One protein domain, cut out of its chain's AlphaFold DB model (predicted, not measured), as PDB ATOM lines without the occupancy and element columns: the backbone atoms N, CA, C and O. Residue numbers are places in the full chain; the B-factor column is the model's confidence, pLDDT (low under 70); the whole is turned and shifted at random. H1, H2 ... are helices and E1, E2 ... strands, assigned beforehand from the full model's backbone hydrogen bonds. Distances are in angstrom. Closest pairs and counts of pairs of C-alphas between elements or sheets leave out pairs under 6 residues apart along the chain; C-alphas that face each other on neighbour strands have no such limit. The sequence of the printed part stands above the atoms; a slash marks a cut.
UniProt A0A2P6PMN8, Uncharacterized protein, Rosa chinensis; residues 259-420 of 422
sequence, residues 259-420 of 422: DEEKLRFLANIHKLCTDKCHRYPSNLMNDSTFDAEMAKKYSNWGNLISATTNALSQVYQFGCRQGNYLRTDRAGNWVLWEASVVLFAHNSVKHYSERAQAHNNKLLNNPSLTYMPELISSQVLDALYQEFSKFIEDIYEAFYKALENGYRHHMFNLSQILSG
ATOM      1  N   ASP A 259     319.739 276.835 305.136       89.12
ATOM      2  CA  ASP A 259     320.013 276.457 303.748       89.12
ATOM      3  C   ASP A 259     319.335 277.399 302.747       89.12
ATOM      4  O   ASP A 259     319.884 277.649 301.674       89.12
ATOM      5  N   GLU A 260     318.172 277.971 303.076       88.75
ATOM      6  CA  GLU A 260     317.488 278.906 302.181       88.75
ATOM      7  C   GLU A 260     318.260 280.227 302.075       88.75
ATOM      8  O   GLU A 260     318.430 280.758 300.974       88.75
ATOM      9  N   GLU A 261     318.762 280.748 303.195       90.75
ATOM     10  CA  GLU A 261     319.631 281.924 303.249       90.75
ATOM     11  C   GLU A 261     320.915 281.697 302.434       90.75
ATOM     12  O   GLU A 261     321.255 282.527 301.584       90.75
ATOM     13  N   LYS A 262     321.570 280.540 302.591       92.44
ATOM     14  CA  LYS A 262     322.769 280.162 301.819       92.44
ATOM     15  C   LYS A 262     322.503 280.079 300.318       92.44
ATOM     16  O   LYS A 262     323.256 280.642 299.522       92.44
ATOM     17  N   LEU A 263     321.421 279.411 299.916       91.81
ATOM     18  CA  LEU A 263     321.045 279.267 298.508       91.81
ATOM     19  C   LEU A 263     320.651 280.610 297.882       91.81
ATOM     20  O   LEU A 263     321.007 280.888 296.735       91.81
ATOM     21  N   ARG A 264     319.959 281.471 298.639       92.12
ATOM     22  CA  ARG A 264     319.610 282.829 298.206       92.12
ATOM     23  C   ARG A 264     320.861 283.671 297.983       92.12
ATOM     24  O   ARG A 264     320.983 284.298 296.932       92.12
ATOM     25  N   PHE A 265     321.802 283.644 298.922       94.75
ATOM     26  CA  PHE A 265     323.079 284.332 298.766       94.75
ATOM     27  C   PHE A 265     323.857 283.811 297.553       94.75
ATOM     28  O   PHE A 265     324.303 284.610 296.731       94.75
ATOM     29  N   LEU A 266     323.946 282.490 297.370       95.12
ATOM     30  CA  LEU A 266     324.601 281.894 296.202       95.12
ATOM     31  C   LEU A 266     323.973 282.368 294.883       95.12
ATOM     32  O   LEU A 266     324.694 282.728 293.953       95.12
ATOM     33  N   ALA A 267     322.641 282.413 294.798       93.69
ATOM     34  CA  ALA A 267     321.934 282.936 293.630       93.69
ATOM     35  C   ALA A 267     322.229 284.425 293.385       93.69
ATOM     36  O   ALA A 267     322.443 284.839 292.240       93.69
ATOM     37  N   ASN A 268     322.306 285.221 294.452       95.19
ATOM     38  CA  ASN A 268     322.645 286.635 294.363       95.19
ATOM     39  C   ASN A 268     324.081 286.838 293.862       95.19
ATOM     40  O   ASN A 268     324.277 287.577 292.898       95.19
ATOM     41  N   ILE A 269     325.072 286.146 294.436       96.00
ATOM     42  CA  ILE A 269     326.468 286.215 293.971       96.00
ATOM     43  C   ILE A 269     326.577 285.717 292.528       96.00
ATOM     44  O   ILE A 269     327.213 286.378 291.711       96.00
ATOM     45  N   HIS A 270     325.902 284.626 292.161       95.25
ATOM     46  CA  HIS A 270     325.851 284.168 290.771       95.25
ATOM     47  C   HIS A 270     325.349 285.267 289.820       95.25
ATOM     48  O   HIS A 270     325.906 285.450 288.736       95.25
ATOM     49  N   LYS A 271     324.325 286.036 290.214       93.62
ATOM     50  CA  LYS A 271     323.831 287.165 289.416       93.62
ATOM     51  C   LYS A 271     324.889 288.258 289.249       93.62
ATOM     52  O   LYS A 271     325.060 288.753 288.141       93.62
ATOM     53  N   LEU A 272     325.633 288.586 290.308       93.56
ATOM     54  CA  LEU A 272     326.755 289.534 290.236       93.56
ATOM     55  C   LEU A 272     327.883 289.019 289.326       93.56
ATOM     56  O   LEU A 272     328.488 289.786 288.583       93.56
ATOM     57  N   CYS A 273     328.144 287.713 289.351       93.00
ATOM     58  CA  CYS A 273     329.147 287.042 288.523       93.00
ATOM     59  C   CYS A 273     328.745 286.922 287.043       93.00
ATOM     60  O   CYS A 273     329.597 286.773 286.171       93.00
ATOM     61  N   THR A 274     327.450 286.962 286.736       91.12
ATOM     62  CA  THR A 274     326.924 286.790 285.370       91.12
ATOM     63  C   THR A 274     326.357 288.069 284.773       91.12
ATOM     64  O   THR A 274     325.862 288.036 283.643       91.12
ATOM     65  N   ASP A 275     326.455 289.198 285.484       85.38
ATOM     66  CA  ASP A 275     326.020 290.489 284.966       85.38
ATOM     67  C   ASP A 275     326.796 290.826 283.682       85.38
ATOM     68  O   ASP A 275     328.032 290.825 283.639       85.38
ATOM     69  N   LYS A 276     326.033 291.078 282.614       78.38
ATOM     70  CA  LYS A 276     326.528 291.401 281.271       78.38
ATOM     71  C   LYS A 276     326.492 292.902 280.998       78.38
ATOM     72  O   LYS A 276     326.606 293.307 279.843       78.38
ATOM     73  N   CYS A 277     326.283 293.739 282.014       70.62
ATOM     74  CA  CYS A 277     326.240 295.181 281.837       70.62
ATOM     75  C   CYS A 277     327.595 295.722 281.347       70.62
ATOM     76  O   CYS A 277     328.463 296.095 282.122       70.62
ATOM     77  N   HIS A 278     327.770 295.825 280.029       59.84
ATOM     78  CA  HIS A 278     329.007 296.307 279.399       59.84
ATOM     79  C   HIS A 278     329.350 297.771 279.720       59.84
ATOM     80  O   HIS A 278     330.435 298.235 279.386       59.84
ATOM     81  N   ARG A 279     328.414 298.520 280.321       58.00
ATOM     82  CA  ARG A 279     328.588 299.944 280.639       58.00
ATOM     83  C   ARG A 279     329.329 300.182 281.952       58.00
ATOM     84  O   ARG A 279     329.865 301.271 282.126       58.00
ATOM     85  N   TYR A 280     329.372 299.196 282.846       62.12
ATOM     86  CA  TYR A 280     330.055 299.300 284.129       62.12
ATOM     87  C   TYR A 280     330.800 297.992 284.399       62.12
ATOM     88  O   TYR A 280     330.207 296.930 284.236       62.12
ATOM     89  N   PRO A 281     332.072 298.019 284.830       62.56
ATOM     90  CA  PRO A 281     332.763 296.820 285.287       62.56
ATOM     91  C   PRO A 281     332.199 296.398 286.656       62.56
ATOM     92  O   PRO A 281     332.853 296.541 287.680       62.56
ATOM     93  N   SER A 282     330.943 295.948 286.687       79.94
ATOM     94  CA  SER A 282     330.239 295.477 287.888       79.94
ATOM     95  C   SER A 282     330.172 293.961 287.983       79.94
ATOM     96  O   SER A 282     329.601 293.443 288.935       79.94
ATOM     97  N   ASN A 283     330.732 293.245 287.007       90.00
ATOM     98  CA  ASN A 283     330.795 291.796 287.066       90.00
ATOM     99  C   ASN A 283     331.791 291.378 288.153       90.00
ATOM    100  O   ASN A 283     332.990 291.617 288.013       90.00
ATOM    101  N   LEU A 284     331.284 290.742 289.210       92.69
ATOM    102  CA  LEU A 284     332.083 290.356 290.373       92.69
ATOM    103  C   LEU A 284     333.201 289.373 290.022       92.69
ATOM    104  O   LEU A 284     334.259 289.432 290.634       92.69
ATOM    105  N   MET A 285     333.021 288.505 289.022       90.25
ATOM    106  CA  MET A 285     334.108 287.599 288.644       90.25
ATOM    107  C   MET A 285     335.304 288.348 288.055       90.25
ATOM    108  O   MET A 285     336.432 287.902 288.213       90.25
ATOM    109  N   ASN A 286     335.074 289.488 287.397       88.94
ATOM    110  CA  ASN A 286     336.148 290.309 286.835       88.94
ATOM    111  C   ASN A 286     336.835 291.195 287.889       88.94
ATOM    112  O   ASN A 286     337.803 291.879 287.556       88.94
ATOM    113  N   ASP A 287     336.342 291.214 289.131       91.50
ATOM    114  CA  ASP A 287     337.002 291.908 290.230       91.50
ATOM    115  C   ASP A 287     338.277 291.153 290.630       91.50
ATOM    116  O   ASP A 287     338.246 289.979 291.003       91.50
ATOM    117  N   SER A 288     339.423 291.833 290.545       91.56
ATOM    118  CA  SER A 288     340.726 291.206 290.788       91.56
ATOM    119  C   SER A 288     340.899 290.724 292.225       91.56
ATOM    120  O   SER A 288     341.640 289.773 292.455       91.56
ATOM    121  N   THR A 289     340.249 291.381 293.189       93.44
ATOM    122  CA  THR A 289     340.338 290.998 294.599       93.44
ATOM    123  C   THR A 289     339.495 289.763 294.854       93.44
ATOM    124  O   THR A 289     339.996 288.807 295.439       93.44
ATOM    125  N   PHE A 290     338.260 289.740 294.350       94.94
ATOM    126  CA  PHE A 290     337.404 288.559 294.421       94.94
ATOM    127  C   PHE A 290     338.080 287.334 293.791       94.94
ATOM    128  O   PHE A 290     338.184 286.290 294.435       94.94
ATOM    129  N   ASP A 291     338.602 287.467 292.567       92.38
ATOM    130  CA  ASP A 291     339.289 286.375 291.867       92.38
ATOM    131  C   ASP A 291     340.524 285.880 292.633       92.38
ATOM    132  O   ASP A 291     340.708 284.675 292.799       92.38
ATOM    133  N   ALA A 292     341.342 286.797 293.161       94.50
ATOM    134  CA  ALA A 292     342.528 286.444 293.934       94.50
ATOM    135  C   ALA A 292     342.184 285.706 295.238       94.50
ATOM    136  O   ALA A 292     342.855 284.730 295.577       94.50
ATOM    137  N   GLU A 293     341.149 286.135 295.968       95.44
ATOM    138  CA  GLU A 293     340.704 285.443 297.183       95.44
ATOM    139  C   GLU A 293     340.129 284.056 296.872       95.44
ATOM    140  O   GLU A 293     340.460 283.088 297.562       95.44
ATOM    141  N   MET A 294     339.344 283.924 295.798       95.31
ATOM    142  CA  MET A 294     338.850 282.619 295.349       95.31
ATOM    143  C   MET A 294     340.001 281.701 294.922       95.31
ATOM    144  O   MET A 294     340.007 280.523 295.279       95.31
ATOM    145  N   ALA A 295     341.020 282.223 294.236       93.25
ATOM    146  CA  ALA A 295     342.162 281.435 293.780       93.25
ATOM    147  C   ALA A 295     342.994 280.832 294.921       93.25
ATOM    148  O   ALA A 295     343.483 279.709 294.787       93.25
ATOM    149  N   LYS A 296     343.104 281.514 296.071       93.88
ATOM    150  CA  LYS A 296     343.793 280.972 297.261       93.88
ATOM    151  C   LYS A 296     343.169 279.672 297.767       93.88
ATOM    152  O   LYS A 296     343.880 278.833 298.314       93.88
ATOM    153  N   LYS A 297     341.850 279.523 297.611       91.50
ATOM    154  CA  LYS A 297     341.068 278.412 298.171       91.50
ATOM    155  C   LYS A 297     340.696 277.362 297.119       91.50
ATOM    156  O   LYS A 297     340.664 276.176 297.421       91.50
ATOM    157  N   TYR A 298     340.472 277.794 295.878       92.12
ATOM    158  CA  TYR A 298     339.885 276.988 294.803       92.12
ATOM    159  C   TYR A 298     340.804 276.809 293.592       92.12
ATOM    160  O   TYR A 298     340.331 276.524 292.489       92.12
ATOM    161  N   SER A 299     342.122 276.945 293.773       89.25
ATOM    162  CA  SER A 299     343.076 276.592 292.715       89.25
ATOM    163  C   SER A 299     342.828 275.152 292.241       89.25
ATOM    164  O   SER A 299     342.826 274.208 293.030       89.25
ATOM    165  N   ASN A 300     342.557 274.983 290.943       82.88
ATOM    166  CA  ASN A 300     342.210 273.693 290.336       82.88
ATOM    167  C   ASN A 300     341.020 272.958 290.989       82.88
ATOM    168  O   ASN A 300     341.014 271.726 291.038       82.88
ATOM    169  N   TRP A 301     339.989 273.681 291.445       90.19
ATOM    170  CA  TRP A 301     338.805 273.087 292.090       90.19
ATOM    171  C   TRP A 301     338.116 271.985 291.267       90.19
ATOM    172  O   TRP A 301     337.485 271.101 291.837       90.19
ATOM    173  N   GLY A 302     338.284 271.966 289.941       86.81
ATOM    174  CA  GLY A 302     337.792 270.895 289.068       86.81
ATOM    175  C   GLY A 302     338.335 269.502 289.412       86.81
ATOM    176  O   GLY A 302     337.646 268.512 289.180       86.81
ATOM    177  N   ASN A 303     339.526 269.415 290.016       86.38
ATOM    178  CA  ASN A 303     340.100 268.153 290.494       86.38
ATOM    179  C   ASN A 303     339.385 267.617 291.741       86.38
ATOM    180  O   ASN A 303     339.437 266.417 291.992       86.38
ATOM    181  N   LEU A 304     338.726 268.495 292.507       83.12
ATOM    182  CA  LEU A 304     337.994 268.123 293.717       83.12
ATOM    183  C   LEU A 304     336.678 267.412 293.390       83.12
ATOM    184  O   LEU A 304     336.202 266.630 294.191       83.12
ATOM    185  N   ILE A 305     336.133 267.573 292.180       82.69
ATOM    186  CA  ILE A 305     334.856 266.964 291.750       82.69
ATOM    187  C   ILE A 305     335.030 265.467 291.398       82.69
ATOM    188  O   ILE A 305     334.416 264.929 290.471       82.69
ATOM    189  N   SER A 306     335.946 264.780 292.078       58.16
ATOM    190  CA  SER A 306     336.387 263.437 291.720       58.16
ATOM    191  C   SER A 306     335.352 262.360 292.089       58.16
ATOM    192  O   SER A 306     334.993 262.189 293.242       58.16
ATOM    193  N   ALA A 307     334.918 261.599 291.077       53.72
ATOM    194  CA  ALA A 307     334.390 260.220 291.097       53.72
ATOM    195  C   ALA A 307     333.187 259.807 291.992       53.72
ATOM    196  O   ALA A 307     332.675 258.706 291.788       53.72
ATOM    197  N   THR A 308     332.689 260.614 292.926       51.28
ATOM    198  CA  THR A 308     331.729 260.178 293.969       51.28
ATOM    199  C   THR A 308     330.260 260.480 293.656       51.28
ATOM    200  O   THR A 308     329.386 259.689 294.012       51.28
ATOM    201  N   THR A 309     329.952 261.564 292.930       59.09
ATOM    202  CA  THR A 309     328.574 261.900 292.524       59.09
ATOM    203  C   THR A 309     328.447 262.127 291.014       59.09
ATOM    204  O   THR A 309     328.883 263.133 290.452       59.09
ATOM    205  N   ASN A 310     327.764 261.196 290.333       69.25
ATOM    206  CA  ASN A 310     327.534 261.253 288.881       69.25
ATOM    207  C   ASN A 310     326.931 262.588 288.407       69.25
ATOM    208  O   ASN A 310     327.168 262.999 287.274       69.25
ATOM    209  N   ALA A 311     326.146 263.268 289.241       79.00
ATOM    210  CA  ALA A 311     325.405 264.455 288.834       79.00
ATOM    211  C   ALA A 311     326.193 265.776 288.978       79.00
ATOM    212  O   ALA A 311     326.118 266.590 288.060       79.00
ATOM    213  N   LEU A 312     327.021 265.975 290.016       86.19
ATOM    214  CA  LEU A 312     327.924 267.139 290.072       86.19
ATOM    215  C   LEU A 312     328.958 267.087 288.935       86.19
ATOM    216  O   LEU A 312     329.186 268.081 288.245       86.19
ATOM    217  N   SER A 313     329.494 265.895 288.651       87.94
ATOM    218  CA  SER A 313     330.408 265.682 287.522       87.94
ATOM    219  C   SER A 313     329.761 266.014 286.167       87.94
ATOM    220  O   SER A 313     330.391 266.640 285.314       87.94
ATOM    221  N   GLN A 314     328.479 265.676 285.970       87.62
ATOM    222  CA  GLN A 314     327.736 266.039 284.754       87.62
ATOM    223  C   GLN A 314     327.609 267.557 284.583       87.62
ATOM    224  O   GLN A 314     327.857 268.069 283.488       87.62
ATOM    225  N   VAL A 315     327.260 268.282 285.652       91.06
ATOM    226  CA  VAL A 315     327.144 269.751 285.625       91.06
ATOM    227  C   VAL A 315     328.497 270.403 285.337       91.06
ATOM    228  O   VAL A 315     328.574 271.343 284.537       91.06
ATOM    229  N   TYR A 316     329.570 269.874 285.929       92.31
ATOM    230  CA  TYR A 316     330.938 270.313 285.668       92.31
ATOM    231  C   TYR A 316     331.321 270.128 284.195       92.31
ATOM    232  O   TYR A 316     331.643 271.097 283.507       92.31
ATOM    233  N   GLN A 317     331.219 268.898 283.677       90.94
ATOM    234  CA  GLN A 317     331.589 268.577 282.296       90.94
ATOM    235  C   GLN A 317     330.773 269.383 281.282       90.94
ATOM    236  O   GLN A 317     331.326 269.868 280.293       90.94
ATOM    237  N   PHE A 318     329.466 269.543 281.520       91.56
ATOM    238  CA  PHE A 318     328.608 270.346 280.656       91.56
ATOM    239  C   PHE A 318     329.058 271.809 280.632       91.56
ATOM    240  O   PHE A 318     329.259 272.361 279.552       91.56
ATOM    241  N   GLY A 319     329.278 272.428 281.795       91.94
ATOM    242  CA  GLY A 319     329.705 273.825 281.848       91.94
ATOM    243  C   GLY A 319     331.106 274.058 281.273       91.94
ATOM    244  O   GLY A 319     331.298 275.049 280.573       91.94
ATOM    245  N   CYS A 320     332.045 273.118 281.444       90.81
ATOM    246  CA  CYS A 320     333.352 273.171 280.779       90.81
ATOM    247  C   CYS A 320     333.225 273.120 279.251       90.81
ATOM    248  O   CYS A 320     333.860 273.912 278.562       90.81
ATOM    249  N   ARG A 321     332.362 272.250 278.702       91.38
ATOM    250  CA  ARG A 321     332.109 272.189 277.246       91.38
ATOM    251  C   ARG A 321     331.492 273.474 276.694       91.38
ATOM    252  O   ARG A 321     331.744 273.810 275.544       91.38
ATOM    253  N   GLN A 322     330.691 274.172 277.497       90.88
ATOM    254  CA  GLN A 322     330.111 275.470 277.137       90.88
ATOM    255  C   GLN A 322     331.081 276.645 277.350       90.88
ATOM    256  O   GLN A 322     330.737 277.779 277.037       90.88
ATOM    257  N   GLY A 323     332.277 276.402 277.901       90.50
ATOM    258  CA  GLY A 323     333.234 277.453 278.251       90.50
ATOM    259  C   GLY A 323     332.825 278.299 279.462       90.50
ATOM    260  O   GLY A 323     333.474 279.295 279.747       90.50
ATOM    261  N   ASN A 324     331.784 277.908 280.208       89.50
ATOM    262  CA  ASN A 324     331.243 278.697 281.322       89.50
ATOM    263  C   ASN A 324     332.218 278.825 282.501       89.50
ATOM    264  O   ASN A 324     332.111 279.762 283.284       89.50
ATOM    265  N   TYR A 325     333.122 277.855 282.654       93.06
ATOM    266  CA  TYR A 325     334.058 277.774 283.781       93.06
ATOM    267  C   TYR A 325     335.506 278.048 283.374       93.06
ATOM    268  O   TYR A 325     336.418 277.905 284.184       93.06
ATOM    269  N   LEU A 326     335.740 278.386 282.106       91.38
ATOM    270  CA  LEU A 326     337.077 278.483 281.540       91.38
ATOM    271  C   LEU A 326     337.410 279.939 281.223       91.38
ATOM    272  O   LEU A 326     336.567 280.694 280.742       91.38
ATOM    273  N   ARG A 327     338.667 280.310 281.449       90.25
ATOM    274  CA  ARG A 327     339.258 281.566 280.985       90.25
ATOM    275  C   ARG A 327     340.523 281.280 280.195       90.25
ATOM    276  O   ARG A 327     341.108 280.208 280.315       90.25
ATOM    277  N   THR A 328     340.951 282.242 279.395       90.25
ATOM    278  CA  THR A 328     342.229 282.158 278.691       90.25
ATOM    279  C   THR A 328     343.337 282.704 279.589       90.25
ATOM    280  O   THR A 328     343.225 283.821 280.095       90.25
ATOM    281  N   ASP A 329     344.392 281.922 279.815       88.62
ATOM    282  CA  ASP A 329     345.589 282.389 280.513       88.62
ATOM    283  C   ASP A 329     346.426 283.342 279.630       88.62
ATOM    284  O   ASP A 329     346.112 283.608 278.466       88.62
ATOM    285  N   ARG A 330     347.538 283.864 280.168       87.81
ATOM    286  CA  ARG A 330     348.448 284.747 279.410       87.81
ATOM    287  C   ARG A 330     349.107 284.064 278.205       87.81
ATOM    288  O   ARG A 330     349.598 284.760 277.323       87.81
ATOM    289  N   ALA A 331     349.156 282.735 278.190       89.62
ATOM    290  CA  ALA A 331     349.736 281.931 277.123       89.62
ATOM    291  C   ALA A 331     348.698 281.511 276.065       89.62
ATOM    292  O   ALA A 331     349.061 280.851 275.093       89.62
ATOM    293  N   GLY A 332     347.430 281.910 276.209       88.88
ATOM    294  CA  GLY A 332     346.370 281.543 275.273       88.88
ATOM    295  C   GLY A 332     345.694 280.203 275.584       88.88
ATOM    296  O   GLY A 332     344.834 279.775 274.816       88.88
ATOM    297  N   ASN A 333     346.049 279.533 276.683       90.62
ATOM    298  CA  ASN A 333     345.467 278.248 277.055       90.62
ATOM    299  C   ASN A 333     344.164 278.439 277.826       90.62
ATOM    300  O   ASN A 333     344.042 279.331 278.665       90.62
ATOM    301  N   TRP A 334     343.203 277.550 277.585       89.62
ATOM    302  CA  TRP A 334     342.006 277.466 278.412       89.62
ATOM    303  C   TRP A 334     342.347 276.841 279.761       89.62
ATOM    304  O   TRP A 334     342.757 275.683 279.830       89.62
ATOM    305  N   VAL A 335     342.148 277.609 280.825       90.50
ATOM    306  CA  VAL A 335     342.334 277.182 282.211       90.50
ATOM    307  C   VAL A 335     341.037 277.354 282.984       90.50
ATOM    308  O   VAL A 335     340.200 278.196 282.649       90.50
ATOM    309  N   LEU A 336     340.857 276.537 284.020       90.75
ATOM    310  CA  LEU A 336     339.718 276.667 284.915       90.75
ATOM    311  C   LEU A 336     339.804 278.008 285.643       90.75
ATOM    312  O   LEU A 336     340.839 278.348 286.208       90.75
ATOM    313  N   TRP A 337     338.718 278.767 285.617       91.81
ATOM    314  CA  TRP A 337     338.631 280.023 286.338       91.81
ATOM    315  C   TRP A 337     338.229 279.751 287.785       91.81
ATOM    316  O   TRP A 337     337.193 279.139 288.046       91.81
ATOM    317  N   GLU A 338     339.031 280.191 288.743       92.31
ATOM    318  CA  GLU A 338     338.837 279.893 290.157       92.31
ATOM    319  C   GLU A 338     337.522 280.474 290.687       92.31
ATOM    320  O   GLU A 338     336.751 279.748 291.307       92.31
ATOM    321  N   ALA A 339     337.177 281.716 290.329       92.00
ATOM    322  CA  ALA A 339     335.883 282.321 290.665       92.00
ATOM    323  C   ALA A 339     334.669 281.585 290.052       92.00
ATOM    324  O   ALA A 339     333.549 281.696 290.560       92.00
ATOM    325  N   SER A 340     334.864 280.788 288.993       94.12
ATOM    326  CA  SER A 340     333.764 280.071 288.330       94.12
ATOM    327  C   SER A 340     333.177 278.920 289.150       94.12
ATOM    328  O   SER A 340     332.101 278.424 288.807       94.12
ATOM    329  N   VAL A 341     333.799 278.551 290.277       94.62
ATOM    330  CA  VAL A 341     333.201 277.633 291.259       94.62
ATOM    331  C   VAL A 341     331.833 278.141 291.751       94.62
ATOM    332  O   VAL A 341     330.921 277.348 291.972       94.62
ATOM    333  N   VAL A 342     331.632 279.468 291.804       95.75
ATOM    334  CA  VAL A 342     330.328 280.099 292.088       95.75
ATOM    335  C   VAL A 342     329.294 279.715 291.031       95.75
ATOM    336  O   VAL A 342     328.170 279.325 291.357       95.75
ATOM    337  N   LEU A 343     329.676 279.810 289.753       95.69
ATOM    338  CA  LEU A 343     328.804 279.462 288.633       95.69
ATOM    339  C   LEU A 343     328.451 277.981 288.660       95.69
ATOM    340  O   LEU A 343     327.294 277.614 288.472       95.69
ATOM    341  N   PHE A 344     329.445 277.138 288.918       95.19
ATOM    342  CA  PHE A 344     329.265 275.701 289.032       95.19
ATOM    343  C   PHE A 344     328.294 275.318 290.152       95.19
ATOM    344  O   PHE A 344     327.366 274.543 289.908       95.19
ATOM    345  N   ALA A 345     328.459 275.876 291.350       93.94
ATOM    346  CA  ALA A 345     327.588 275.571 292.478       93.94
ATOM    347  C   ALA A 345     326.143 276.009 292.214       93.94
ATOM    348  O   ALA A 345     325.213 275.222 292.391       93.94
ATOM    349  N   HIS A 346     325.944 277.227 291.701       94.50
ATOM    350  CA  HIS A 346     324.610 277.703 291.341       94.50
ATOM    351  C   HIS A 346     323.973 276.849 290.232       94.50
ATOM    352  O   HIS A 346     322.812 276.452 290.335       94.50
ATOM    353  N   ASN A 347     324.732 276.507 289.185       93.56
ATOM    354  CA  ASN A 347     324.253 275.632 288.114       93.56
ATOM    355  C   ASN A 347     323.918 274.226 288.621       93.56
ATOM    356  O   ASN A 347     322.996 273.604 288.099       93.56
ATOM    357  N   SER A 348     324.623 273.740 289.643       91.38
ATOM    358  CA  SER A 348     324.323 272.462 290.292       91.38
ATOM    359  C   SER A 348     322.978 272.523 291.007       91.38
ATOM    360  O   SER A 348     322.109 271.700 290.728       91.38
ATOM    361  N   VAL A 349     322.743 273.546 291.833       90.56
ATOM    362  CA  VAL A 349     321.439 273.763 292.487       90.56
ATOM    363  C   VAL A 349     320.317 273.849 291.449       90.56
ATOM    364  O   VAL A 349     319.314 273.137 291.548       90.56
ATOM    365  N   LYS A 350     320.513 274.655 290.399       89.44
ATOM    366  CA  LYS A 350     319.545 274.817 289.309       89.44
ATOM    367  C   LYS A 350     319.241 273.495 288.599       89.44
ATOM    368  O   LYS A 350     318.076 273.148 288.436       89.44
ATOM    369  N   HIS A 351     320.268 272.738 288.211       87.25
ATOM    370  CA  HIS A 351     320.111 271.468 287.499       87.25
ATOM    371  C   HIS A 351     319.279 270.454 288.295       87.25
ATOM    372  O   HIS A 351     318.422 269.763 287.744       87.25
ATOM    373  N   TYR A 352     319.513 270.361 289.603       83.06
ATOM    374  CA  TYR A 352     318.769 269.447 290.465       83.06
ATOM    375  C   TYR A 352     317.337 269.917 290.718       83.06
ATOM    376  O   TYR A 352     316.431 269.085 290.705       83.06
ATOM    377  N   SER A 353     317.118 271.224 290.883       83.00
ATOM    378  CA  SER A 353     315.774 271.801 290.983       83.00
ATOM    379  C   SER A 353     314.943 271.493 289.729       83.00
ATOM    380  O   SER A 353     313.842 270.952 289.831       83.00
ATOM    381  N   GLU A 354     315.511 271.699 288.536       84.69
ATOM    382  CA  GLU A 354     314.864 271.372 287.260       84.69
ATOM    383  C   GLU A 354     314.571 269.867 287.124       84.69
ATOM    384  O   GLU A 354     313.502 269.472 286.650       84.69
ATOM    385  N   ARG A 355     315.485 268.996 287.578       81.50
ATOM    386  CA  ARG A 355     315.268 267.539 287.589       81.50
ATOM    387  C   ARG A 355     314.161 267.116 288.548       81.50
ATOM    388  O   ARG A 355     313.363 266.255 288.177       81.50
ATOM    389  N   ALA A 356     314.107 267.697 289.744       77.38
ATOM    390  CA  ALA A 356     313.050 267.438 290.716       77.38
ATOM    391  C   ALA A 356     311.688 267.876 290.160       77.38
ATOM    392  O   ALA A 356     310.739 267.093 290.161       77.38
ATOM    393  N   GLN A 357     311.616 269.072 289.568       80.56
ATOM    394  CA  GLN A 357     310.405 269.571 288.921       80.56
ATOM    395  C   GLN A 357     309.962 268.659 287.766       80.56
ATOM    396  O   GLN A 357     308.797 268.267 287.686       80.56
ATOM    397  N   ALA A 358     310.889 268.246 286.896       83.44
ATOM    398  CA  ALA A 358     310.597 267.317 285.807       83.44
ATOM    399  C   ALA A 358     310.120 265.942 286.314       83.44
ATOM    400  O   ALA A 358     309.246 265.335 285.695       83.44
ATOM    401  N   HIS A 359     310.669 265.447 287.428       80.06
ATOM    402  CA  HIS A 359     310.220 264.212 288.072       80.06
ATOM    403  C   HIS A 359     308.796 264.351 288.629       80.06
ATOM    404  O   HIS A 359     307.937 263.517 288.346       80.06
ATOM    405  N   ASN A 360     308.508 265.435 289.349       79.88
ATOM    406  CA  ASN A 360     307.183 265.689 289.921       79.88
ATOM    407  C   ASN A 360     306.113 265.904 288.850       79.88
ATOM    408  O   ASN A 360     304.996 265.409 288.980       79.88
ATOM    409  N   ASN A 361     306.463 266.551 287.740       83.38
ATOM    410  CA  ASN A 361     305.560 266.676 286.597       83.38
ATOM    411  C   ASN A 361     305.209 265.309 285.983       83.38
ATOM    412  O   ASN A 361     304.109 265.131 285.466       83.38
ATOM    413  N   LYS A 362     306.109 264.316 286.056       82.94
ATOM    414  CA  LYS A 362     305.808 262.935 285.633       82.94
ATOM    415  C   LYS A 362     304.911 262.200 286.628       82.94
ATOM    416  O   LYS A 362     304.118 261.374 286.192       82.94
ATOM    417  N   LEU A 363     304.991 262.520 287.921       82.25
ATOM    418  CA  LEU A 363     304.121 261.956 288.959       82.25
ATOM    419  C   LEU A 363     302.645 262.291 288.721       82.25
ATOM    420  O   LEU A 363     301.792 261.430 288.915       82.25
ATOM    421  N   LEU A 364     302.345 263.485 288.193       77.81
ATOM    422  CA  LEU A 364     300.984 263.855 287.771       77.81
ATOM    423  C   LEU A 364     300.391 262.876 286.742       77.81
ATOM    424  O   LEU A 364     299.180 262.689 286.702       77.81
ATOM    425  N   ASN A 365     301.242 262.230 285.939       80.06
ATOM    426  CA  ASN A 365     300.848 261.263 284.914       80.06
ATOM    427  C   ASN A 365     301.079 259.800 285.335       80.06
ATOM    428  O   ASN A 365     300.693 258.890 284.603       80.06
ATOM    429  N   ASN A 366     301.719 259.553 286.482       79.44
ATOM    430  CA  ASN A 366     301.936 258.215 287.016       79.44
ATOM    431  C   ASN A 366     301.966 258.232 288.560       79.44
ATOM    432  O   ASN A 366     303.031 258.450 289.151       79.44
ATOM    433  N   PRO A 367     300.825 257.948 289.219       75.88
ATOM    434  CA  PRO A 367     300.696 257.982 290.677       75.88
ATOM    435  C   PRO A 367     301.544 256.943 291.423       75.88
ATOM    436  O   PRO A 367     301.621 257.001 292.646       75.88
ATOM    437  N   SER A 368     302.162 255.981 290.724       77.62
ATOM    438  CA  SER A 368     303.060 255.003 291.349       77.62
ATOM    439  C   SER A 368     304.460 255.561 291.632       77.62
ATOM    440  O   SER A 368     305.290 254.855 292.199       77.62
ATOM    441  N   LEU A 369     304.761 256.782 291.180       74.12
ATOM    442  CA  LEU A 369     306.014 257.472 291.479       74.12
ATOM    443  C   LEU A 369     305.917 258.196 292.828       74.12
ATOM    444  O   LEU A 369     304.871 258.735 293.180       74.12
ATOM    445  N   THR A 370     307.023 258.253 293.567       76.50
ATOM    446  CA  THR A 370     307.110 258.990 294.837       76.50
ATOM    447  C   THR A 370     307.447 260.455 294.579       76.50
ATOM    448  O   THR A 370     308.339 260.757 293.789       76.50
ATOM    449  N   TYR A 371     306.759 261.379 295.250       71.25
ATOM    450  CA  TYR A 371     307.035 262.812 295.131       71.25
ATOM    451  C   TYR A 371     308.471 263.132 295.553       71.25
ATOM    452  O   TYR A 371     308.920 262.706 296.616       71.25
ATOM    453  N   MET A 372     309.186 263.887 294.719       65.44
ATOM    454  CA  MET A 372     310.533 264.370 295.013       65.44
ATOM    455  C   MET A 372     310.439 265.843 295.411       65.44
ATOM    456  O   MET A 372     310.259 266.684 294.536       65.44
ATOM    457  N   PRO A 373     310.530 266.210 296.696       58.56
ATOM    458  CA  PRO A 373     310.361 267.602 297.101       58.56
ATOM    459  C   PRO A 373     311.374 268.533 296.414       58.56
ATOM    460  O   PRO A 373     312.548 268.200 296.282       58.56
ATOM    461  N   GLU A 374     310.934 269.733 296.015       54.03
ATOM    462  CA  GLU A 374     311.802 270.790 295.453       54.03
ATOM    463  C   GLU A 374     312.952 271.193 296.410       54.03
ATOM    464  O   GLU A 374     313.975 271.728 295.982       54.03
ATOM    465  N   LEU A 375     312.827 270.846 297.699       53.47
ATOM    466  CA  LEU A 375     313.828 271.004 298.759       53.47
ATOM    467  C   LEU A 375     315.096 270.135 298.615       53.47
ATOM    468  O   LEU A 375     315.976 270.235 299.460       53.47
ATOM    469  N   ILE A 376     315.276 269.360 297.539       64.88
ATOM    470  CA  ILE A 376     316.556 268.668 297.242       64.88
ATOM    471  C   ILE A 376     317.735 269.655 297.097       64.88
ATOM    472  O   ILE A 376     318.892 269.252 297.164       64.88
ATOM    473  N   SER A 377     317.477 270.959 296.970       66.69
ATOM    474  CA  SER A 377     318.527 271.986 296.982       66.69
ATOM    475  C   SER A 377     319.400 271.948 298.247       66.69
ATOM    476  O   SER A 377     320.592 272.226 298.135       66.69
ATOM    477  N   SER A 378     318.866 271.543 299.410       71.62
ATOM    478  CA  SER A 378     319.689 271.316 300.610       71.62
ATOM    479  C   SER A 378     320.606 270.101 300.455       71.62
ATOM    480  O   SER A 378     321.777 270.186 300.781       71.62
ATOM    481  N   GLN A 379     320.146 269.016 299.822       79.38
ATOM    482  CA  GLN A 379     320.991 267.847 299.525       79.38
ATOM    483  C   GLN A 379     322.096 268.164 298.509       79.38
ATOM    484  O   GLN A 379     323.173 267.574 298.547       79.38
ATOM    485  N   VAL A 380     321.840 269.084 297.571       81.69
ATOM    486  CA  VAL A 380     322.880 269.587 296.659       81.69
ATOM    487  C   VAL A 380     323.878 270.437 297.421       81.69
ATOM    488  O   VAL A 380     325.072 270.330 297.167       81.69
ATOM    489  N   LEU A 381     323.398 271.268 298.343       86.81
ATOM    490  CA  LEU A 381     324.257 272.053 299.211       86.81
ATOM    491  C   LEU A 381     325.121 271.137 300.095       86.81
ATOM    492  O   LEU A 381     326.323 271.360 300.173       86.81
ATOM    493  N   ASP A 382     324.563 270.053 300.637       86.31
ATOM    494  CA  ASP A 382     325.305 269.014 301.362       86.31
ATOM    495  C   ASP A 382     326.360 268.343 300.475       86.31
ATOM    496  O   ASP A 382     327.507 268.190 300.886       86.31
ATOM    497  N   ALA A 383     326.006 267.974 299.239       85.38
ATOM    498  CA  ALA A 383     326.953 267.391 298.287       85.38
ATOM    499  C   ALA A 383     328.068 268.381 297.913       85.38
ATOM    500  O   ALA A 383     329.231 268.002 297.811       85.38
ATOM    501  N   LEU A 384     327.737 269.664 297.752       88.88
ATOM    502  CA  LEU A 384     328.728 270.719 297.568       88.88
ATOM    503  C   LEU A 384     329.607 270.867 298.813       88.88
ATOM    504  O   LEU A 384     330.807 271.033 298.658       88.88
ATOM    505  N   TYR A 385     329.063 270.755 300.025       89.62
ATOM    506  CA  TYR A 385     329.841 270.810 301.264       89.62
ATOM    507  C   TYR A 385     330.724 269.578 301.491       89.62
ATOM    508  O   TYR A 385     331.766 269.698 302.131       89.62
ATOM    509  N   GLN A 386     330.365 268.412 300.950       87.31
ATOM    510  CA  GLN A 386     331.242 267.236 300.966       87.31
ATOM    511  C   GLN A 386     332.526 267.487 300.169       87.31
ATOM    512  O   GLN A 386     333.608 267.141 300.638       87.31
ATOM    513  N   GLU A 387     332.412 268.134 299.008       87.12
ATOM    514  CA  GLU A 387     333.566 268.456 298.159       87.12
ATOM    515  C   GLU A 387     334.250 269.778 298.572       87.12
ATOM    516  O   GLU A 387     335.460 269.950 298.413       87.12
ATOM    517  N   PHE A 388     333.487 270.715 299.142       89.62
ATOM    518  CA  PHE A 388     333.899 272.079 299.479       89.62
ATOM    519  C   PHE A 388     333.353 272.495 300.857       89.62
ATOM    520  O   PHE A 388     332.383 273.248 300.970       89.62
ATOM    521  N   SER A 389     334.002 272.035 301.928       84.38
ATOM    522  CA  SER A 389     333.498 272.088 303.318       84.38
ATOM    523  C   SER A 389     333.160 273.467 303.907       84.38
ATOM    524  O   SER A 389     332.638 273.528 305.019       84.38
ATOM    525  N   LYS A 390     333.422 274.574 303.195       86.56
ATOM    526  CA  LYS A 390     333.183 275.966 303.639       86.56
ATOM    527  C   LYS A 390     332.761 276.904 302.508       86.56
ATOM    528  O   LYS A 390     332.950 278.114 302.575       86.56
ATOM    529  N   PHE A 391     332.197 276.342 301.445       91.44
ATOM    530  CA  PHE A 391     332.022 277.040 300.176       91.44
ATOM    531  C   PHE A 391     331.306 278.392 300.259       91.44
ATOM    532  O   PHE A 391     331.785 279.384 299.710       91.44
ATOM    533  N   ILE A 392     330.177 278.452 300.968       95.12
ATOM    534  CA  ILE A 392     329.412 279.697 301.094       95.12
ATOM    535  C   ILE A 392     330.191 280.755 301.880       95.12
ATOM    536  O   ILE A 392     330.187 281.920 301.488       95.12
ATOM    537  N   GLU A 393     330.881 280.367 302.954       94.69
ATOM    538  CA  GLU A 393     331.693 281.297 303.746       94.69
ATOM    539  C   GLU A 393     332.905 281.778 302.951       94.69
ATOM    540  O   GLU A 393     333.243 282.954 302.997       94.69
ATOM    541  N   ASP A 394     333.507 280.911 302.139       94.94
ATOM    542  CA  ASP A 394     334.630 281.291 301.294       94.94
ATOM    543  C   ASP A 394     334.241 282.321 300.230       94.94
ATOM    544  O   ASP A 394     334.962 283.303 300.041       94.94
ATOM    545  N   ILE A 395     333.085 282.135 299.582       96.44
ATOM    546  CA  ILE A 395     332.516 283.138 298.673       96.44
ATOM    547  C   ILE A 395     332.232 284.434 299.424       96.44
ATOM    548  O   ILE A 395     332.505 285.518 298.912       96.44
ATOM    549  N   TYR A 396     331.653 284.329 300.620       96.44
ATOM    550  CA  TYR A 396     331.296 285.480 301.433       96.44
ATOM    551  C   TYR A 396     332.516 286.308 301.825       96.44
ATOM    552  O   TYR A 396     332.510 287.524 301.667       96.44
ATOM    553  N   GLU A 397     333.583 285.659 302.286       95.12
ATOM    554  CA  GLU A 397     334.844 286.306 302.636       95.12
ATOM    555  C   GLU A 397     335.515 286.944 301.413       95.12
ATOM    556  O   GLU A 397     335.965 288.088 301.495       95.12
ATOM    557  N   ALA A 398     335.535 286.257 300.265       95.50
ATOM    558  CA  ALA A 398     336.054 286.822 299.020       95.50
ATOM    559  C   ALA A 398     335.242 288.053 298.583       95.50
ATOM    560  O   ALA A 398     335.805 289.078 298.195       95.50
ATOM    561  N   PHE A 399     333.913 287.985 298.701       95.00
ATOM    562  CA  PHE A 399     333.020 289.108 298.428       95.00
ATOM    563  C   PHE A 399     333.248 290.268 299.405       95.00
ATOM    564  O   PHE A 399     333.331 291.420 298.980       95.00
ATOM    565  N   TYR A 400     333.419 289.983 300.696       92.75
ATOM    566  CA  TYR A 400     333.771 290.981 301.703       92.75
ATOM    567  C   TYR A 400     335.087 291.691 301.362       92.75
ATOM    568  O   TYR A 400     335.140 292.918 301.401       92.75
ATOM    569  N   LYS A 401     336.123 290.955 300.947       91.50
ATOM    570  CA  LYS A 401     337.399 291.546 300.518       91.50
ATOM    571  C   LYS A 401     337.275 292.393 299.258       91.50
ATOM    572  O   LYS A 401     337.892 293.454 299.181       91.50
ATOM    573  N   ALA A 402     336.443 291.987 298.303       91.62
ATOM    574  CA  ALA A 402     336.123 292.825 297.152       91.62
ATOM    575  C   ALA A 402     335.447 294.139 297.589       91.62
ATOM    576  O   ALA A 402     335.840 295.213 297.134       91.62
ATOM    577  N   LEU A 403     334.477 294.083 298.513       89.50
ATOM    578  CA  LEU A 403     333.819 295.273 299.072       89.50
ATOM    579  C   LEU A 403     334.801 296.192 299.813       89.50
ATOM    580  O   LEU A 403     334.765 297.408 299.614       89.50
ATOM    581  N   GLU A 404     335.688 295.617 300.628       85.31
ATOM    582  CA  GLU A 404     336.766 296.327 301.327       85.31
ATOM    583  C   GLU A 404     337.676 297.061 300.328       85.31
ATOM    584  O   GLU A 404     338.033 298.218 300.548       85.31
ATOM    585  N   ASN A 405     337.959 296.436 299.180       86.31
ATOM    586  CA  ASN A 405     338.746 297.020 298.093       86.31
ATOM    587  C   ASN A 405     337.928 297.890 297.112       86.31
ATOM    588  O   ASN A 405     338.407 298.264 296.043       86.31
ATOM    589  N   GLY A 406     336.692 298.240 297.474       86.06
ATOM    590  CA  GLY A 406     335.893 299.239 296.772       86.06
ATOM    591  C   GLY A 406     334.934 298.708 295.707       86.06
ATOM    592  O   GLY A 406     334.347 299.514 294.978       86.06
ATOM    593  N   TYR A 407     334.712 297.393 295.631       87.38
ATOM    594  CA  TYR A 407     333.681 296.824 294.768       87.38
ATOM    595  C   TYR A 407     332.304 297.432 295.083       87.38
ATOM    596  O   TYR A 407     331.867 297.515 296.234       87.38
ATOM    597  N   ARG A 408     331.583 297.842 294.036       86.19
ATOM    598  CA  ARG A 408     330.181 298.270 294.107       86.19
ATOM    599  C   ARG A 408     329.426 297.730 292.907       86.19
ATOM    600  O   ARG A 408     329.844 297.927 291.769       86.19
ATOM    601  N   HIS A 409     328.249 297.166 293.150       87.06
ATOM    602  CA  HIS A 409     327.323 296.870 292.068       87.06
ATOM    603  C   HIS A 409     326.420 298.077 291.789       87.06
ATOM    604  O   HIS A 409     325.853 298.672 292.702       87.06
ATOM    605  N   HIS A 410     326.263 298.444 290.518       83.12
ATOM    606  CA  HIS A 410     325.533 299.654 290.128       83.12
ATOM    607  C   HIS A 410     324.002 299.515 290.245       83.12
ATOM    608  O   HIS A 410     323.315 300.512 290.442       83.12
ATOM    609  N   MET A 411     323.465 298.291 290.144       84.06
ATOM    610  CA  MET A 411     322.013 298.033 290.242       84.06
ATOM    611  C   MET A 411     321.548 297.540 291.611       84.06
ATOM    612  O   MET A 411     320.358 297.609 291.908       84.06
ATOM    613  N   PHE A 412     322.458 296.996 292.420       85.81
ATOM    614  CA  PHE A 412     322.096 296.263 293.628       85.81
ATOM    615  C   PHE A 412     322.855 296.834 294.809       85.81
ATOM    616  O   PHE A 412     324.081 296.918 294.795       85.81
ATOM    617  N   ASN A 413     322.118 297.229 295.840       87.31
ATOM    618  CA  ASN A 413     322.727 297.631 297.094       87.31
ATOM    619  C   ASN A 413     323.094 296.403 297.940       87.31
ATOM    620  O   ASN A 413     322.598 295.296 297.729       87.31
ATOM    621  N   LEU A 414     323.938 296.616 298.949       86.81
ATOM    622  CA  LEU A 414     324.436 295.550 299.816       86.81
ATOM    623  C   LEU A 414     323.317 294.765 300.523       86.81
ATOM    624  O   LEU A 414     323.428 293.557 300.680       86.81
ATOM    625  N   SER A 415     322.218 295.420 300.912       85.00
ATOM    626  CA  SER A 415     321.081 294.717 301.527       85.00
ATOM    627  C   SER A 415     320.433 293.746 300.547       85.00
ATOM    628  O   SER A 415     320.107 292.623 300.912       85.00
ATOM    629  N   GLN A 416     320.257 294.168 299.294       87.44
ATOM    630  CA  GLN A 416     319.672 293.320 298.263       87.44
ATOM    631  C   GLN A 416     320.570 292.115 297.966       87.44
ATOM    632  O   GLN A 416     320.056 291.017 297.790       87.44
ATOM    633  N   ILE A 417     321.893 292.307 297.966       89.00
ATOM    634  CA  ILE A 417     322.867 291.236 297.722       89.00
ATOM    635  C   ILE A 417     322.882 290.215 298.869       89.00
ATOM    636  O   ILE A 417     322.893 289.014 298.612       89.00
ATOM    637  N   LEU A 418     322.872 290.674 300.123       87.44
ATOM    638  CA  LEU A 418     323.021 289.795 301.287       87.44
ATOM    639  C   LEU A 418     321.731 289.074 301.686       87.44
ATOM    640  O   LEU A 418     321.788 287.935 302.135       87.44
ATOM    641  N   SER A 419     320.571 289.724 301.552       78.31
ATOM    642  CA  SER A 419     319.306 289.182 302.071       78.31
ATOM    643  C   SER A 419     318.115 289.285 301.124       78.31
ATOM    644  O   SER A 419     317.124 288.577 301.317       78.31
ATOM    645  N   GLY A 420     318.198 290.123 300.091       73.31
ATOM    646  CA  GLY A 420     317.156 290.248 299.076       73.31
ATOM    647  C   GLY A 420     317.119 289.071 298.099       73.31
ATOM    648  O   GLY A 420     318.018 288.235 298.057       73.31
TER     649      GLY A 420
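Overview. This is residues 259 to 420 of the 422 residues of an uncharacterized protein of Rosa chinensis (UniProt A0A2P6PMN8). The long helix H4 runs through the domain; H1 and H3 cross it, H2 meets its first end, and H5 folds back along it. H6 packs beside H2, H7 packs on H1, and the far end of H4 with residues 364 to 375 makes an arm along the longest axis. The printed part has 162 residues with seven named helices and two named strands, in the order H1 H2 H3 E1 E2 H4 H5 H6 H7; E1 and E2 form a small antiparallel sheet. It is mostly helix, the packing mostly crossed, and compact: radius of gyration of the C-alphas 16.9 A, spans 55 by 37 by 30 A.

Arrangement. Start at H1, residues 259 to 274: its residues 266 to 273 touch the hub H4, residues 338 to 363, at a steep tilt of 59 degrees, closest at C-alphas 270 and 343, 6.0 A. H2, residues 288 to 298, touches H6, residues 391 to 404, at a shallow tilt of 25 degrees, opposite ways, closest at C-alphas 290 and 398, 5.1 A. H2 also touches H4, closest at C-alphas 295 and 338, 5.2 A. H3, residues 310 to 321, touches H4, closest at C-alphas 315 and 348, 6.1 A. In the hairpin of E1, residues 326 to 328, and E2, residues 334 to 336, look for N 327 and O 335, 2.9 A apart, within hydrogen-bond range. H4 and H5, residues 376 to 387, are a helical hairpin, closest at C-alphas 349 and 377, 5.6 A. H7, residues 414 to 418, touches H1, closest at C-alphas 417 and 268, 5.7 A. Every O i to N i+4 pair is within range in H1, H3, H5, H6 and H7; H2 has 6 of 7, H4 20 of 22.

Along the chain. Find C-alpha 259 at (320.013, 276.457, 303.748), where H1 begins its 22.2 A. H4 runs 39.1 A from (338.837, 279.893, 290.157); H7 ends at (323.021, 289.795, 301.287).

Size, cuts and confidence. The C-alphas farthest apart, of Ala 331 and Pro 367, are 56.2 A apart. The printed part has no cut; the links H1 to H2, H2 to H3 and H4 to H5 are long. Look for pLDDT under 70 at residues 278 to 281, 306 to 310 and 372 to 377.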